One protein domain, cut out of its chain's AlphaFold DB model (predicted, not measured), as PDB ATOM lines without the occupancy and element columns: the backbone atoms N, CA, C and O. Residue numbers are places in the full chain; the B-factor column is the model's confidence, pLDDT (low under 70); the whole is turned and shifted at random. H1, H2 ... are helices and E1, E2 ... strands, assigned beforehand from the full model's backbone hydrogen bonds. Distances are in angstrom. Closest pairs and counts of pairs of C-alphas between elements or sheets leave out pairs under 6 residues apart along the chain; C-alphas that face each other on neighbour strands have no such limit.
ATOM      1  N   ARG A   5     161.878 135.432  70.835       93.88
ATOM      2  CA  ARG A   5     161.889 136.519  71.828       93.88
ATOM      3  C   ARG A   5     161.121 137.759  71.361       93.88
ATOM      4  O   ARG A   5     160.947 137.980  70.165       93.88
ATOM      5  N   ILE A   6     160.753 138.619  72.309       93.94
ATOM      6  CA  ILE A   6     160.231 139.962  72.017       93.94
ATOM      7  C   ILE A   6     161.343 140.804  71.352       93.94
ATOM      8  O   ILE A   6     162.508 140.696  71.759       93.94
ATOM      9  N   PRO A   7     161.047 141.631  70.329       91.88
ATOM     10  CA  PRO A   7     162.061 142.448  69.673       91.88
ATOM     11  C   PRO A   7     162.690 143.427  70.670       91.88
ATOM     12  O   PRO A   7     161.985 144.108  71.404       91.88
ATOM     13  N   GLY A   8     164.022 143.484  70.706       89.38
ATOM     14  CA  GLY A   8     164.762 144.332  71.651       89.38
ATOM     15  C   GLY A   8     164.927 143.749  73.059       89.38
ATOM     16  O   GLY A   8     165.739 144.267  73.817       89.38
ATOM     17  N   ALA A   9     164.250 142.646  73.401       92.56
ATOM     18  CA  ALA A   9     164.450 141.995  74.694       92.56
ATOM     19  C   ALA A   9     165.865 141.414  74.814       92.56
ATOM     20  O   ALA A   9     166.360 140.780  73.873       92.56
ATOM     21  N   MET A  10     166.474 141.608  75.984       91.12
ATOM     22  CA  MET A  10     167.771 141.051  76.364       91.12
ATOM     23  C   MET A  10     167.578 139.761  77.170       91.12
ATOM     24  O   MET A  10     166.583 139.607  77.877       91.12
ATOM     25  N   ASN A  11     168.520 138.824  77.054       92.25
ATOM     26  CA  ASN A  11     168.500 137.598  77.848       92.25
ATOM     27  C   ASN A  11     169.262 137.803  79.149       92.25
ATOM     28  O   ASN A  11     170.455 138.085  79.100       92.25
ATOM     29  N   TYR A  12     168.600 137.570  80.277       92.31
ATOM     30  CA  TYR A  12     169.260 137.418  81.565       92.31
ATOM     31  C   TYR A  12     168.855 136.057  82.157       92.31
ATOM     32  O   TYR A  12     167.728 135.914  82.644       92.31
ATOM     33  N   PRO A  13     169.700 135.016  82.027       91.62
ATOM     34  CA  PRO A  13     169.405 133.692  82.563       91.62
ATOM     35  C   PRO A  13     169.160 133.735  84.071       91.62
ATOM     36  O   PRO A  13     169.920 134.340  84.816       91.62
ATOM     37  N   MET A  14     168.116 133.046  84.533       89.81
ATOM     38  CA  MET A  14     167.721 133.058  85.947       89.81
ATOM     39  C   MET A  14     168.810 132.500  86.877       89.81
ATOM     40  O   MET A  14     168.913 132.921  88.018       89.81
ATOM     41  N   GLN A  29     161.570 152.099  83.306       86.62
ATOM     42  CA  GLN A  29     161.125 150.856  83.924       86.62
ATOM     43  C   GLN A  29     161.699 149.619  83.212       86.62
ATOM     44  O   GLN A  29     161.641 149.513  81.982       86.62
ATOM     45  N   VAL A  30     162.193 148.651  83.985       90.19
ATOM     46  CA  VAL A  30     162.627 147.338  83.491       90.19
ATOM     47  C   VAL A  30     161.448 146.370  83.544       90.19
ATOM     48  O   VAL A  30     160.861 146.149  84.598       90.19
ATOM     49  N   VAL A  31     161.094 145.766  82.408       93.00
ATOM     50  CA  VAL A  31     160.007 144.778  82.334       93.00
ATOM     51  C   VAL A  31     160.583 143.380  82.138       93.00
ATOM     52  O   VAL A  31     161.166 143.076  81.097       93.00
ATOM     53  N   PHE A  32     160.384 142.505  83.122       94.75
ATOM     54  CA  PHE A  32     160.772 141.103  83.034       94.75
ATOM     55  C   PHE A  32     159.719 140.272  82.314       94.75
ATOM     56  O   PHE A  32     158.518 140.386  82.560       94.75
ATOM     57  N   HIS A  33     160.179 139.335  81.490       96.25
ATOM     58  CA  HIS A  33     159.327 138.282  80.960       96.25
ATOM     59  C   HIS A  33     160.082 136.956  80.860       96.25
ATOM     60  O   HIS A  33     161.293 136.901  80.658       96.25
ATOM     61  N   CYS A  34     159.346 135.858  80.965       95.12
ATOM     62  CA  CYS A  34     159.832 134.527  80.611       95.12
ATOM     63  C   CYS A  34     158.832 133.858  79.658       95.12
ATOM     64  O   CYS A  34     158.010 134.540  79.052       95.12
ATOM     65  N   GLY A  35     158.888 132.534  79.494       94.19
ATOM     66  CA  GLY A  35     157.928 131.822  78.641       94.19
ATOM     67  C   GLY A  35     156.470 131.965  79.101       94.19
ATOM     68  O   GLY A  35     155.604 132.205  78.271       94.19
ATOM     69  N   SER A  36     156.221 131.860  80.411       95.19
ATOM     70  CA  SER A  36     154.874 131.753  81.001       95.19
ATOM     71  C   SER A  36     154.561 132.770  82.104       95.19
ATOM     72  O   SER A  36     153.514 132.676  82.727       95.19
ATOM     73  N   GLY A  37     155.477 133.688  82.419       95.31
ATOM     74  CA  GLY A  37     155.330 134.664  83.512       95.31
ATOM     75  C   GLY A  37     155.950 134.236  84.852       95.31
ATOM     76  O   GLY A  37     156.578 135.061  85.508       95.31
ATOM     77  N   LYS A  38     155.928 132.943  85.209       95.06
ATOM     78  CA  LYS A  38     156.331 132.457  86.554       95.06
ATOM     79  C   LYS A  38     157.762 132.815  86.993       95.06
ATOM     80  O   LYS A  38     157.998 133.202  88.128       95.06
ATOM     81  N   ARG A  39     158.754 132.657  86.106       95.06
ATOM     82  CA  ARG A  39     160.169 132.940  86.446       95.06
ATOM     83  C   ARG A  39     160.452 134.436  86.519       95.06
ATOM     84  O   ARG A  39     161.205 134.876  87.375       95.06
ATOM     85  N   SER A  40     159.844 135.197  85.614       95.38
ATOM     86  CA  SER A  40     159.969 136.652  85.575       95.38
ATOM     87  C   SER A  40     159.290 137.325  86.761       95.38
ATOM     88  O   SER A  40     159.810 138.316  87.249       95.38
ATOM     89  N   GLU A  41     158.176 136.776  87.244       96.38
ATOM     90  CA  GLU A  41     157.527 137.228  88.478       96.38
ATOM     91  C   GLU A  41     158.470 137.075  89.678       96.38
ATOM     92  O   GLU A  41     158.700 138.034  90.409       96.38
ATOM     93  N   LYS A  42     159.095 135.898  89.831       95.38
ATOM     94  CA  LYS A  42     160.090 135.672  90.887       95.38
ATOM     95  C   LYS A  42     161.255 136.670  90.805       95.38
ATOM     96  O   LYS A  42     161.591 137.267  91.818       95.38
ATOM     97  N   ALA A  43     161.826 136.883  89.617       94.25
ATOM     98  CA  ALA A  43     162.922 137.839  89.426       94.25
ATOM     99  C   ALA A  43     162.508 139.285  89.761       94.25
ATOM    100  O   ALA A  43     163.248 139.996  90.432       94.25
ATOM    101  N   ALA A  44     161.309 139.711  89.347       93.94
ATOM    102  CA  ALA A  44     160.783 141.029  89.695       93.94
ATOM    103  C   ALA A  44     160.622 141.186  91.215       93.94
ATOM    104  O   ALA A  44     160.983 142.223  91.763       93.94
ATOM    105  N   ARG A  45     160.139 140.146  91.907       94.38
ATOM    106  CA  ARG A  45     159.984 140.171  93.363       94.38
ATOM    107  C   ARG A  45     161.320 140.274  94.093       94.38
ATOM    108  O   ARG A  45     161.427 141.087  94.997       94.38
ATOM    109  N   GLU A  46     162.335 139.522  93.668       93.25
ATOM    110  CA  GLU A  46     163.692 139.607  94.239       93.25
ATOM    111  C   GLU A  46     164.277 141.026  94.129       93.25
ATOM    112  O   GLU A  46     164.990 141.481  95.016       93.25
ATOM    113  N   VAL A  47     163.943 141.753  93.060       91.62
ATOM    114  CA  VAL A  47     164.388 143.138  92.848       91.62
ATOM    115  C   VAL A  47     163.642 144.129  93.735       91.62
ATOM    116  O   VAL A  47     164.270 145.002  94.332       91.62
ATOM    117  N   LEU A  48     162.325 143.957  93.869       90.88
ATOM    118  CA  LEU A  48     161.514 144.741  94.804       90.88
ATOM    119  C   LEU A  48     161.975 144.515  96.254       90.88
ATOM    120  O   LEU A  48     162.125 145.470  97.010       90.88
ATOM    121  N   GLU A  49     162.257 143.264  96.628       91.69
ATOM    122  CA  GLU A  49     162.794 142.882  97.943       91.69
ATOM    123  C   GLU A  49     164.201 143.462  98.188       91.69
ATOM    124  O   GLU A  49     164.547 143.766  99.328       91.69
ATOM    125  N   ALA A  50     164.992 143.677  97.130       89.19
ATOM    126  CA  ALA A  50     166.287 144.359  97.190       89.19
ATOM    127  C   ALA A  50     166.181 145.898  97.268       89.19
ATOM    128  O   ALA A  50     167.205 146.571  97.369       89.19
ATOM    129  N   GLY A  51     164.965 146.459  97.242       87.56
ATOM    130  CA  GLY A  51     164.716 147.896  97.397       87.56
ATOM    131  C   GLY A  51     164.697 148.699  96.094       87.56
ATOM    132  O   GLY A  51     164.727 149.926  96.149       87.56
ATOM    133  N   HIS A  52     164.635 148.044  94.933       85.62
ATOM    134  CA  HIS A  52     164.499 148.716  93.639       85.62
ATOM    135  C   HIS A  52     163.046 148.649  93.150       85.62
ATOM    136  O   HIS A  52     162.506 147.565  92.941       85.62
ATOM    137  N   ASP A  53     162.424 149.800  92.905       83.94
ATOM    138  CA  ASP A  53     161.005 149.928  92.533       83.94
ATOM    139  C   ASP A  53     160.760 150.119  91.025       83.94
ATOM    140  O   ASP A  53     159.624 150.061  90.558       83.94
ATOM    141  N   VAL A  54     161.817 150.269  90.226       84.31
ATOM    142  CA  VAL A  54     161.747 150.522  88.773       84.31
ATOM    143  C   VAL A  54     161.484 149.266  87.926       84.31
ATOM    144  O   VAL A  54     161.893 149.202  86.762       84.31
ATOM    145  N   VAL A  55     160.812 148.249  88.474       90.19
ATOM    146  CA  VAL A  55     160.591 146.962  87.793       90.19
ATOM    147  C   VAL A  55     159.127 146.574  87.662       90.19
ATOM    148  O   VAL A  55     158.296 146.851  88.518       90.19
ATOM    149  N   ALA A  56     158.818 145.864  86.583       92.12
ATOM    150  CA  ALA A  56     157.535 145.209  86.375       92.12
ATOM    151  C   ALA A  56     157.738 143.809  85.791       92.12
ATOM    152  O   ALA A  56     158.789 143.497  85.228       92.12
ATOM    153  N   HIS A  57     156.707 142.969  85.868       94.44
ATOM    154  CA  HIS A  57     156.672 141.693  85.159       94.44
ATOM    155  C   HIS A  57     155.527 141.682  84.141       94.44
ATOM    156  O   HIS A  57     154.458 142.238  84.378       94.44
ATOM    157  N   MET A  58     155.748 141.027  83.003       96.38
ATOM    158  CA  MET A  58     154.700 140.789  82.014       96.38
ATOM    159  C   MET A  58     153.947 139.503  82.363       96.38
ATOM    160  O   MET A  58     154.520 138.406  82.314       96.38
ATOM    161  N   ASP A  59     152.668 139.635  82.714       96.00
ATOM    162  CA  ASP A  59     151.812 138.487  83.008       96.00
ATOM    163  C   ASP A  59     151.631 137.573  81.781       96.00
ATOM    164  O   ASP A  59     151.685 138.011  80.630       96.00
ATOM    165  N   GLY A  60     151.530 136.264  82.023       95.81
ATOM    166  CA  GLY A  60     151.461 135.226  80.987       95.81
ATOM    167  C   GLY A  60     152.721 135.063  80.116       95.81
ATOM    168  O   GLY A  60     152.814 134.114  79.330       95.81
ATOM    169  N   GLY A  61     153.725 135.930  80.275       96.31
ATOM    170  CA  GLY A  61     155.007 135.850  79.582       96.31
ATOM    171  C   GLY A  61     154.890 135.881  78.054       96.31
ATOM    172  O   GLY A  61     153.940 136.395  77.464       96.31
ATOM    173  N   PHE A  62     155.892 135.319  77.386       96.06
ATOM    174  CA  PHE A  62     155.955 135.279  75.927       96.06
ATOM    175  C   PHE A  62     154.790 134.494  75.294       96.06
ATOM    176  O   PHE A  62     154.415 134.766  74.158       96.06
ATOM    177  N   GLY A  63     154.184 133.552  76.026       95.19
ATOM    178  CA  GLY A  63     152.966 132.869  75.589       95.19
ATOM    179  C   GLY A  63     151.792 133.829  75.384       95.19
ATOM    180  O   GLY A  63     151.152 133.786  74.334       95.19
ATOM    181  N   ALA A  64     151.548 134.730  76.341       96.19
ATOM    182  CA  ALA A  64     150.510 135.753  76.213       96.19
ATOM    183  C   ALA A  64     150.817 136.750  75.085       96.19
ATOM    184  O   ALA A  64     149.922 137.079  74.312       96.19
ATOM    185  N   TRP A  65     152.086 137.145  74.925       94.94
ATOM    186  CA  TRP A  65     152.534 138.002  73.815       94.94
ATOM    187  C   TRP A  65     152.188 137.405  72.446       94.94
ATOM    188  O   TRP A  65     151.586 138.073  71.610       94.94
ATOM    189  N   LYS A  66     152.509 136.121  72.233       93.38
ATOM    190  CA  LYS A  66     152.170 135.424  70.986       93.38
ATOM    191  C   LYS A  66     150.664 135.249  70.799       93.38
ATOM    192  O   LYS A  66     150.183 135.374  69.681       93.38
ATOM    193  N   LYS A  67     149.918 134.974  71.875       94.69
ATOM    194  CA  LYS A  67     148.450 134.860  71.824       94.69
ATOM    195  C   LYS A  67     147.783 136.184  71.437       94.69
ATOM    196  O   LYS A  67     146.740 136.161  70.799       94.69
ATOM    197  N   ALA A  68     148.387 137.307  71.811       93.62
ATOM    198  CA  ALA A  68     147.968 138.643  71.400       93.62
ATOM    199  C   ALA A  68     148.446 139.022  69.983       93.62
ATOM    200  O   ALA A  68     148.312 140.178  69.598       93.62
ATOM    201  N   GLU A  69     149.037 138.080  69.236       92.19
ATOM    202  CA  GLU A  69     149.539 138.271  67.867       92.19
ATOM    203  C   GLU A  69     150.551 139.422  67.738       92.19
ATOM    204  O   GLU A  69     150.727 140.029  66.679       92.19
ATOM    205  N   MET A  70     151.256 139.713  68.834       92.50
ATOM    206  CA  MET A  70     152.227 140.794  68.882       92.50
ATOM    207  C   MET A  70     153.524 140.404  68.150       92.50
ATOM    208  O   MET A  70     153.962 139.253  68.245       92.50
ATOM    209  N   PRO A  71     154.211 141.351  67.481       93.81
ATOM    210  CA  PRO A  71     155.413 141.039  66.711       93.81
ATOM    211  C   PRO A  71     156.551 140.478  67.566       93.81
ATOM    212  O   PRO A  71     156.812 140.956  68.674       93.81
ATOM    213  N   HIS A  72     157.292 139.505  67.036       94.31
ATOM    214  CA  HIS A  72     158.430 138.877  67.712       94.31
ATOM    215  C   HIS A  72     159.586 138.562  66.764       94.31
ATOM    216  O   HIS A  72     159.475 138.668  65.544       94.31
ATOM    217  N   ILE A  73     160.737 138.223  67.340       94.19
ATOM    218  CA  ILE A  73     161.882 137.682  66.608       94.19
ATOM    219  C   ILE A  73     161.867 136.172  66.786       94.19
ATOM    220  O   ILE A  73     161.823 135.695  67.920       94.19
ATOM    221  N   ALA A  74     161.931 135.448  65.676       93.62
ATOM    222  CA  ALA A  74     162.162 134.015  65.616       93.62
ATOM    223  C   ALA A  74     163.511 133.737  64.941       93.62
ATOM    224  O   ALA A  74     164.000 134.559  64.171       93.62
ATOM    225  N   THR A  75     164.110 132.588  65.205       93.69
ATOM    226  CA  THR A  75     165.314 132.143  64.498       93.69
ATOM    227  C   THR A  75     164.909 131.335  63.279       93.69
ATOM    228  O   THR A  75     164.152 130.370  63.386       93.69
ATOM    229  N   ASP A  76     165.398 131.739  62.111       92.56
ATOM    230  CA  ASP A  76     165.250 130.970  60.887       92.56
ATOM    231  C   ASP A  76     166.040 129.663  61.024       92.56
ATOM    232  O   ASP A  76     167.254 129.669  61.211       92.56
ATOM    233  N   VAL A  77     165.344 128.531  60.959       89.75
ATOM    234  CA  VAL A  77     165.944 127.214  61.215       89.75
ATOM    235  C   VAL A  77     166.928 126.767  60.132       89.75
ATOM    236  O   VAL A  77     167.726 125.871  60.385       89.75
ATOM    237  N   SER A  78     166.886 127.373  58.942       92.94
ATOM    238  CA  SER A  78     167.783 127.035  57.833       92.94
ATOM    239  C   SER A  78     169.085 127.833  57.868       92.94
ATOM    240  O   SER A  78     170.129 127.325  57.471       92.94
ATOM    241  N   THR A  79     169.036 129.069  58.371       93.38
ATOM    242  CA  THR A  79     170.182 129.994  58.352       93.38
ATOM    243  C   THR A  79     170.718 130.339  59.740       93.38
ATOM    244  O   THR A  79     171.805 130.897  59.854       93.38
ATOM    245  N   GLY A  80     169.958 130.061  60.802       91.31
ATOM    246  CA  GLY A  80     170.242 130.530  62.159       91.31
ATOM    247  C   GLY A  80     170.048 132.040  62.348       91.31
ATOM    248  O   GLY A  80     170.287 132.557  63.440       91.31
ATOM    249  N   ALA A  81     169.621 132.768  61.311       91.94
ATOM    250  CA  ALA A  81     169.478 134.215  61.357       91.94
ATOM    251  C   ALA A  81     168.195 134.639  62.099       91.94
ATOM    252  O   ALA A  81     167.166 133.963  62.007       91.94
ATOM    253  N   PRO A  82     168.204 135.786  62.802       91.31
ATOM    254  CA  PRO A  82     166.986 136.344  63.370       91.31
ATOM    255  C   PRO A  82     166.049 136.833  62.257       91.31
ATOM    256  O   PRO A  82     166.429 137.627  61.398       91.31
ATOM    257  N   LYS A  83     164.789 136.414  62.323       92.44
ATOM    258  CA  LYS A  83     163.696 136.785  61.425       92.44
ATOM    259  C   LYS A  83     162.557 137.415  62.222       92.44
ATOM    260  O   LYS A  83     162.171 136.920  63.278       92.44
ATOM    261  N   ARG A  84     161.991 138.510  61.711       91.06
ATOM    262  CA  ARG A  84     160.797 139.133  62.298       91.06
ATOM    263  C   ARG A  84     159.538 138.359  61.904       91.06
ATOM    264  O   ARG A  84     159.386 137.976  60.746       91.06
ATOM    265  N   VAL A  85     158.645 138.170  62.867       92.56
ATOM    266  CA  VAL A  85     157.315 137.573  62.709       92.56
ATOM    267  C   VAL A  85     156.277 138.585  63.207       92.56
ATOM    268  O   VAL A  85     156.497 139.215  64.241       92.56
ATOM    269  N   GLY A  86     155.175 138.765  62.475       87.50
ATOM    270  CA  GLY A  86     154.149 139.781  62.760       87.50
ATOM    271  C   GLY A  86     154.354 141.100  61.998       87.50
ATOM    272  O   GLY A  86     155.159 141.160  61.069       87.50
TER     273      GLY A  86
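Overview. This is residues 5 to 14 and 29 to 86 of the 93 residues of the protein "Rhodanese-like domain-containing protein" of Silicimonas sp (UniProt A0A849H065). A small unit of two parallel strands, E1 and E2, with helix H1 packed on them makes one end of an elongated shape, and a two-strand hairpin, E3 and E4, makes the other end. The short helix H2 lies between these ends. The printed part has 68 residues with two named helices and four named strands, in the order E1 H1 E2 H2 E3 E4; the class is mixed, with under half of the residues in named elements. It is only just loose, close to compact, with a radius of gyration of the C-alphas of 13.5 A, and spans 44 by 22 by 18 A.

Along the chain. The printed part begins with C-alpha 5 at (161.889, 136.519, 71.828), and residues 5 to 14 hold no named element. E1 is residues 30 to 32, from (162.627, 147.338, 83.491). H1, residues 38 to 49, is 16.7 A long. E2 is residues 55 to 57, H2 residues 61 to 67 at 10.2 A, and E3 residues 72 to 75 at 10.2 A. E4, residues 82 to 85, is 9.8 A long and ends at (157.315, 137.573, 62.709).

Arrangement. E1 and E2 are parallel at 26 degrees, with N 32 and O 56 2.8 A apart. E1, H1 and E2 form a strand-helix-strand unit, two parallel neighbour strands with a helix between them in the chain, and its crossover is right-handed. The closest C-alphas of H1 and E2 are those of Glu 41 and His 57, 5.6 A apart. H1 and H2 are close but not clearly touching, Ser 40 and Gly 61 having the closest C-alphas at 7.8 A. E3 and E4 are an antiparallel hairpin, with N 83 and O 74 2.7 A apart. H1 is apart from E3 and E4. In H1 and H2 every O i to N i+4 pair is within hydrogen-bond range.

Size, cuts and confidence. The C-alphas of Gly 51 and Ser 78, the two farthest apart, are 44.8 A apart. Residues 15 to 28 are not printed, and C-alphas 14 and 29 stand 19.1 A apart across the cut. The links between named elements are tight, but for the short one from E3 to E4. The mean pLDDT of the printed part is 92.7, and no printed residue is under 70.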